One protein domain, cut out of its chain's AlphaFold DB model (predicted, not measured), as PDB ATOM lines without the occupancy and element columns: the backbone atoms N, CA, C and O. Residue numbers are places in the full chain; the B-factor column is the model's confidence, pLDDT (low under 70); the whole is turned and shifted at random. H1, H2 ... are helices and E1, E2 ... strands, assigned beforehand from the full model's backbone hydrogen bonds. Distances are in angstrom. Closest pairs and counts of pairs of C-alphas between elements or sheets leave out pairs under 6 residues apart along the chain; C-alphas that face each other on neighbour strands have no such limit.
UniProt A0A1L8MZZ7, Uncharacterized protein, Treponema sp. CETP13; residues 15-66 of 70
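This is residues 15 to 66 of the 70 residues of an uncharacterized protein of Treponema sp. CETP13 (UniProt A0A1L8MZZ7). A hairpin of two strands, E1 and E2, and the looped residues 15 to 32 form a small head, from which helix H1 runs out as a long arm; residues 53 to 66 stick out. The printed part has 52 residues, with E1, E2, H1 along the chain, an antiparallel sheet E1 - E2, and a mixed class. It is loose, radius of gyration of the C-alphas 13.2 A, spanning 46 by 20 by 15 A.

E1 is residues 33 to 37, from C-alpha 33 at (57.904, 4.012, 163.780), and E2 residues 40 to 44. H1, residues 46 to 64, is 27.6 A long, ending at C-alpha 64 (62.098, 16.765, 188.559).

E1 and E2 are a hairpin, antiparallel at 140 degrees, with N 35 and O 42 2.9 A apart, within hydrogen-bond range. The closest C-alphas of E1 and H1, Tyr 33 and Asn 49, are 6.7 A apart. Every O i to N i+4 pair in H1 is within hydrogen-bond range. Residues 18 to 19 pair antiparallel with 29 to 30.

The farthest C-alphas, His 15 and Lys 66, are 46.7 A apart. The printed part has no cut; both links are tight. pLDDT is under 70 at residues 37 to 38 and 57 to 66.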
ATOM      1  N   HIS A  15      52.910   1.622 149.478       85.12
ATOM      2  CA  HIS A  15      51.851   2.526 149.943       85.12
ATOM      3  C   HIS A  15      52.345   3.785 150.676       85.12
ATOM      4  O   HIS A  15      51.641   4.323 151.535       85.12
ATOM      5  N   TYR A  16      53.538   4.292 150.356       83.94
ATOM      6  CA  TYR A  16      54.121   5.455 151.031       83.94
ATOM      7  C   TYR A  16      54.320   5.234 152.543       83.94
ATOM      8  O   TYR A  16      54.169   6.165 153.345       83.94
ATOM      9  N   GLY A  17      54.583   3.986 152.950       81.81
ATOM     10  CA  GLY A  17      54.719   3.604 154.356       81.81
ATOM     11  C   GLY A  17      53.407   3.646 155.145       81.81
ATOM     12  O   GLY A  17      53.422   3.812 156.370       81.81
ATOM     13  N   ARG A  18      52.264   3.582 154.453       85.12
ATOM     14  CA  ARG A  18      50.939   3.480 155.070       85.12
ATOM     15  C   ARG A  18      50.592   2.018 155.300       85.12
ATOM     16  O   ARG A  18      50.793   1.187 154.427       85.12
ATOM     17  N   GLY A  19      50.018   1.734 156.459       85.88
ATOM     18  CA  GLY A  19      49.573   0.400 156.828       85.88
ATOM     19  C   GLY A  19      48.596   0.446 157.992       85.88
ATOM     20  O   GLY A  19      47.989   1.485 158.280       85.88
ATOM     21  N   THR A  20      48.455  -0.698 158.648       86.19
ATOM     22  CA  THR A  20      47.651  -0.858 159.860       86.19
ATOM     23  C   THR A  20      48.551  -0.699 161.081       86.19
ATOM     24  O   THR A  20      49.614  -1.311 161.157       86.19
ATOM     25  N   CYS A  21      48.148   0.139 162.036       83.75
ATOM     26  CA  CYS A  21      48.882   0.301 163.290       83.75
ATOM     27  C   CYS A  21      48.748  -0.944 164.178       83.75
ATOM     28  O   CYS A  21      47.628  -1.308 164.521       83.75
ATOM     29  N   ALA A  22      49.858  -1.509 164.662       82.69
ATOM     30  CA  ALA A  22      49.832  -2.650 165.587       82.69
ATOM     31  C   ALA A  22      49.306  -2.319 167.002       82.69
ATOM     32  O   ALA A  22      49.038  -3.225 167.781       82.69
ATOM     33  N   ARG A  23      49.174  -1.030 167.358       82.75
ATOM     34  CA  ARG A  23      48.732  -0.598 168.698       82.75
ATOM     35  C   ARG A  23      47.283  -0.123 168.765       82.75
ATOM     36  O   ARG A  23      46.628  -0.327 169.774       82.75
ATOM     37  N   CYS A  24      46.814   0.586 167.744       83.31
ATOM     38  CA  CYS A  24      45.474   1.186 167.734       83.31
ATOM     39  C   CYS A  24      44.643   0.783 166.517       83.31
ATOM     40  O   CYS A  24      43.623   1.412 166.257       83.31
ATOM     41  N   GLU A  25      45.132  -0.181 165.730       84.31
ATOM     42  CA  GLU A  25      44.430  -0.830 164.609       84.31
ATOM     43  C   GLU A  25      43.918   0.112 163.504       84.31
ATOM     44  O   GLU A  25      43.237  -0.293 162.563       84.31
ATOM     45  N   THR A  26      44.304   1.388 163.556       85.19
ATOM     46  CA  THR A  26      43.964   2.369 162.527       85.19
ATOM     47  C   THR A  26      44.594   1.982 161.194       85.19
ATOM     48  O   THR A  26      45.801   1.746 161.104       85.19
ATOM     49  N   LYS A  27      43.759   1.929 160.152       87.50
ATOM     50  CA  LYS A  27      44.134   1.583 158.775       87.50
ATOM     51  C   LYS A  27      44.583   2.828 157.998       87.50
ATOM     52  O   LYS A  27      44.226   3.953 158.351       87.50
ATOM     53  N   ASN A  28      45.340   2.630 156.915       84.62
ATOM     54  CA  ASN A  28      45.824   3.687 156.007       84.62
ATOM     55  C   ASN A  28      46.654   4.805 156.678       84.62
ATOM     56  O   ASN A  28      46.756   5.929 156.164       84.62
ATOM     57  N   ILE A  29      47.298   4.500 157.807       85.69
ATOM     58  CA  ILE A  29      48.115   5.449 158.570       85.69
ATOM     59  C   ILE A  29      49.605   5.134 158.428       85.69
ATOM     60  O   ILE A  29      49.995   3.991 158.226       85.69
ATOM     61  N   LYS A  30      50.457   6.158 158.541       84.06
ATOM     62  CA  LYS A  30      51.912   5.992 158.478       84.06
ATOM     63  C   LYS A  30      52.406   5.204 159.697       84.06
ATOM     64  O   LYS A  30      52.444   5.768 160.795       84.06
ATOM     65  N   ALA A  31      52.762   3.939 159.484       86.25
ATOM     66  CA  ALA A  31      53.217   2.979 160.491       86.25
ATOM     67  C   ALA A  31      54.704   2.657 160.276       86.25
ATOM     68  O   ALA A  31      55.073   1.529 159.990       86.25
ATOM     69  N   LEU A  32      55.546   3.694 160.332       84.06
ATOM     70  CA  LEU A  32      56.995   3.600 160.088       84.06
ATOM     71  C   LEU A  32      57.834   3.711 161.365       84.06
ATOM     72  O   LEU A  32      59.048   3.846 161.284       84.06
ATOM     73  N   TYR A  33      57.194   3.791 162.529       83.00
ATOM     74  CA  TYR A  33      57.904   4.012 163.780       83.00
ATOM     75  C   TYR A  33      58.047   2.688 164.505       83.00
ATOM     76  O   TYR A  33      57.051   2.138 164.965       83.00
ATOM     77  N   GLU A  34      59.273   2.195 164.600       82.50
ATOM     78  CA  GLU A  34      59.589   1.012 165.387       82.50
ATOM     79  C   GLU A  34      59.571   1.377 166.868       82.50
ATOM     80  O   GLU A  34      60.265   2.300 167.305       82.50
ATOM     81  N   VAL A  35      58.747   0.675 167.641       82.81
ATOM     82  CA  VAL A  35      58.752   0.767 169.097       82.81
ATOM     83  C   VAL A  35      58.747  -0.638 169.676       82.81
ATOM     84  O   VAL A  35      58.025  -1.517 169.205       82.81
ATOM     85  N   GLU A  36      59.561  -0.844 170.703       78.81
ATOM     86  CA  GLU A  36      59.531  -2.056 171.511       78.81
ATOM     87  C   GLU A  36      58.372  -1.957 172.503       78.81
ATOM     88  O   GLU A  36      58.362  -1.106 173.393       78.81
ATOM     89  N   ILE A  37      57.366  -2.802 172.302       69.25
ATOM     90  CA  ILE A  37      56.249  -2.987 173.229       69.25
ATOM     91  C   ILE A  37      56.339  -4.443 173.684       69.25
ATOM     92  O   ILE A  37      56.333  -5.348 172.848       69.25
ATOM     93  N   ASP A  38      56.501  -4.662 174.990       63.56
ATOM     94  CA  ASP A  38      56.537  -5.996 175.612       63.56
ATOM     95  C   ASP A  38      57.578  -6.951 174.982       63.56
ATOM     96  O   ASP A  38      57.314  -8.124 174.718       63.56
ATOM     97  N   GLY A  39      58.773  -6.424 174.677       72.88
ATOM     98  CA  GLY A  39      59.890  -7.187 174.105       72.88
ATOM     99  C   GLY A  39      59.764  -7.510 172.611       72.88
ATOM    100  O   GLY A  39      60.639  -8.176 172.055       72.88
ATOM    101  N   LYS A  40      58.714  -7.034 171.930       74.38
ATOM    102  CA  LYS A  40      58.537  -7.186 170.478       74.38
ATOM    103  C   LYS A  40      58.693  -5.840 169.780       74.38
ATOM    104  O   LYS A  40      58.019  -4.866 170.115       74.38
ATOM    105  N   LYS A  41      59.560  -5.797 168.765       78.50
ATOM    106  CA  LYS A  41      59.696  -4.648 167.861       78.50
ATOM    107  C   LYS A  41      58.473  -4.595 166.955       78.50
ATOM    108  O   LYS A  41      58.301  -5.458 166.096       78.50
ATOM    109  N   VAL A  42      57.611  -3.605 167.166       82.62
ATOM    110  CA  VAL A  42      56.395  -3.417 166.370       82.62
ATOM    111  C   VAL A  42      56.368  -2.042 165.722       82.62
ATOM    112  O   VAL A  42      56.739  -1.029 166.314       82.62
ATOM    113  N   ASN A  43      55.875  -2.014 164.486       83.44
ATOM    114  CA  ASN A  43      55.650  -0.783 163.749       83.44
ATOM    115  C   ASN A  43      54.354  -0.117 164.223       83.44
ATOM    116  O   ASN A  43      53.246  -0.620 164.013       83.44
ATOM    117  N   VAL A  44      54.491   1.042 164.858       85.88
ATOM    118  CA  VAL A  44      53.378   1.849 165.355       85.88
ATOM    119  C   VAL A  44      53.140   3.077 164.487       85.88
ATOM    120  O   VAL A  44      54.015   3.594 163.783       85.88
ATOM    121  N   CYS A  45      51.905   3.571 164.523       88.94
ATOM    122  CA  CYS A  45      51.529   4.753 163.771       88.94
ATOM    123  C   CYS A  45      52.088   6.037 164.389       88.94
ATOM    124  O   CYS A  45      52.400   6.106 165.579       88.94
ATOM    125  N   LYS A  46      52.120   7.107 163.585       85.38
ATOM    126  CA  LYS A  46      52.517   8.458 164.027       85.38
ATOM    127  C   LYS A  46      51.848   8.899 165.340       85.38
ATOM    128  O   LYS A  46      52.500   9.534 166.163       85.38
ATOM    129  N   LYS A  47      50.559   8.589 165.526       85.62
ATOM    130  CA  LYS A  47      49.803   8.989 166.727       85.62
ATOM    131  C   LYS A  47      50.296   8.251 167.971       85.62
ATOM    132  O   LYS A  47      50.558   8.885 168.984       85.62
ATOM    133  N   CYS A  48      50.465   6.934 167.876       85.44
ATOM    134  CA  CYS A  48      50.953   6.119 168.983       85.44
ATOM    135  C   CYS A  48      52.393   6.474 169.353       85.44
ATOM    136  O   CYS A  48      52.683   6.604 170.535       85.44
ATOM    137  N   ASN A  49      53.266   6.731 168.375       86.38
ATOM    138  CA  ASN A  49      54.618   7.202 168.672       86.38
ATOM    139  C   ASN A  49      54.598   8.537 169.446       86.38
ATOM    140  O   ASN A  49      55.277   8.687 170.456       86.38
ATOM    141  N   ALA A  50      53.764   9.499 169.030       86.12
ATOM    142  CA  ALA A  50      53.612  10.760 169.758       86.12
ATOM    143  C   ALA A  50      53.095  10.550 171.193       86.12
ATOM    144  O   ALA A  50      53.651  11.121 172.126       86.12
ATOM    145  N   ALA A  51      52.084   9.697 171.379       85.50
ATOM    146  CA  ALA A  51      51.544   9.379 172.700       85.50
ATOM    147  C   ALA A  51      52.599   8.749 173.624       85.50
ATOM    148  O   ALA A  51      52.717   9.157 174.775       85.50
ATOM    149  N   LEU A  52      53.410   7.820 173.112       83.50
ATOM    150  CA  LEU A  52      54.481   7.178 173.880       83.50
ATOM    151  C   LEU A  52      55.599   8.164 174.243       83.50
ATOM    152  O   LEU A  52      56.075   8.163 175.373       83.50
ATOM    153  N   ASN A  53      55.984   9.050 173.323       82.94
ATOM    154  CA  ASN A  53      56.970  10.092 173.619       82.94
ATOM    155  C   ASN A  53      56.451  11.110 174.641       82.94
ATOM    156  O   ASN A  53      57.216  11.574 175.483       82.94
ATOM    157  N   ASN A  54      55.161  11.444 174.593       81.25
ATOM    158  CA  ASN A  54      54.538  12.339 175.566       81.25
ATOM    159  C   ASN A  54      54.408  11.677 176.943       81.25
ATOM    160  O   ASN A  54      54.688  12.327 177.943       81.25
ATOM    161  N   ALA A  55      54.062  10.389 176.997       76.62
ATOM    162  CA  ALA A  55      54.017   9.628 178.243       76.62
ATOM    163  C   ALA A  55      55.395   9.583 178.927       76.62
ATOM    164  O   ALA A  55      55.488   9.881 180.113       76.62
ATOM    165  N   LYS A  56      56.473   9.330 178.167       72.19
ATOM    166  CA  LYS A  56      57.855   9.392 178.681       72.19
ATOM    167  C   LYS A  56      58.226  10.773 179.233       72.19
ATOM    168  O   LYS A  56      58.960  10.873 180.201       72.19
ATOM    169  N   LYS A  57      57.739  11.854 178.617       68.75
ATOM    170  CA  LYS A  57      57.989  13.225 179.098       68.75
ATOM    171  C   LYS A  57      57.192  13.544 180.365       68.75
ATOM    172  O   LYS A  57      57.702  14.245 181.231       68.75
ATOM    173  N   ALA A  58      55.968  13.030 180.477       61.84
ATOM    174  CA  ALA A  58      55.116  13.244 181.643       61.84
ATOM    175  C   ALA A  58      55.686  12.588 182.911       61.84
ATOM    176  O   ALA A  58      55.636  13.203 183.970       61.84
ATOM    177  N   THR A  59      56.286  11.398 182.801       56.91
ATOM    178  CA  THR A  59      56.922  10.726 183.948       56.91
ATOM    179  C   THR A  59      58.189  11.446 184.419       56.91
ATOM    180  O   THR A  59      58.407  11.573 185.618       56.91
ATOM    181  N   VAL A  60      58.976  12.015 183.499       55.47
ATOM    182  CA  VAL A  60      60.196  12.768 183.852       55.47
ATOM    183  C   VAL A  60      59.864  14.108 184.526       55.47
ATOM    184  O   VAL A  60      60.555  14.524 185.450       55.47
ATOM    185  N   ALA A  61      58.767  14.766 184.133       53.25
ATOM    186  CA  ALA A  61      58.326  16.010 184.770       53.25
ATOM    187  C   ALA A  61      57.880  15.812 186.232       53.25
ATOM    188  O   ALA A  61      58.051  16.708 187.058       53.25
ATOM    189  N   THR A  62      57.339  14.636 186.566       50.78
ATOM    190  CA  THR A  62      56.977  14.296 187.950       50.78
ATOM    191  C   THR A  62      58.184  13.956 188.827       50.78
ATOM    192  O   THR A  62      58.105  14.132 190.039       50.78
ATOM    193  N   GLU A  63      59.307  13.534 188.242       49.34
ATOM    194  CA  GLU A  63      60.542  13.243 188.983       49.34
ATOM    195  C   GLU A  63      61.341  14.525 189.275       49.34
ATOM    196  O   GLU A  63      61.781  14.726 190.404       49.34
ATOM    197  N   THR A  64      61.400  15.479 188.338       49.16
ATOM    198  CA  THR A  64      62.098  16.765 188.559       49.16
ATOM    199  C   THR A  64      61.450  17.663 189.617       49.16
ATOM    200  O   THR A  64      62.110  18.537 190.164       49.16
ATOM    201  N   ALA A  65      60.171  17.453 189.942       48.69
ATOM    202  CA  ALA A  65      59.500  18.190 191.015       48.69
ATOM    203  C   ALA A  65      59.801  17.632 192.420       48.69
ATOM    204  O   ALA A  65      59.493  18.296 193.408       48.69
ATOM    205  N   LYS A  66      60.383  16.428 192.527       43.25
ATOM    206  CA  LYS A  66      60.675  15.780 193.814       43.25
ATOM    207  C   LYS A  66      62.120  15.987 194.285       43.25
ATOM    208  O   LYS A  66      62.368  15.881 195.475       43.25
TER     209      LYS A  66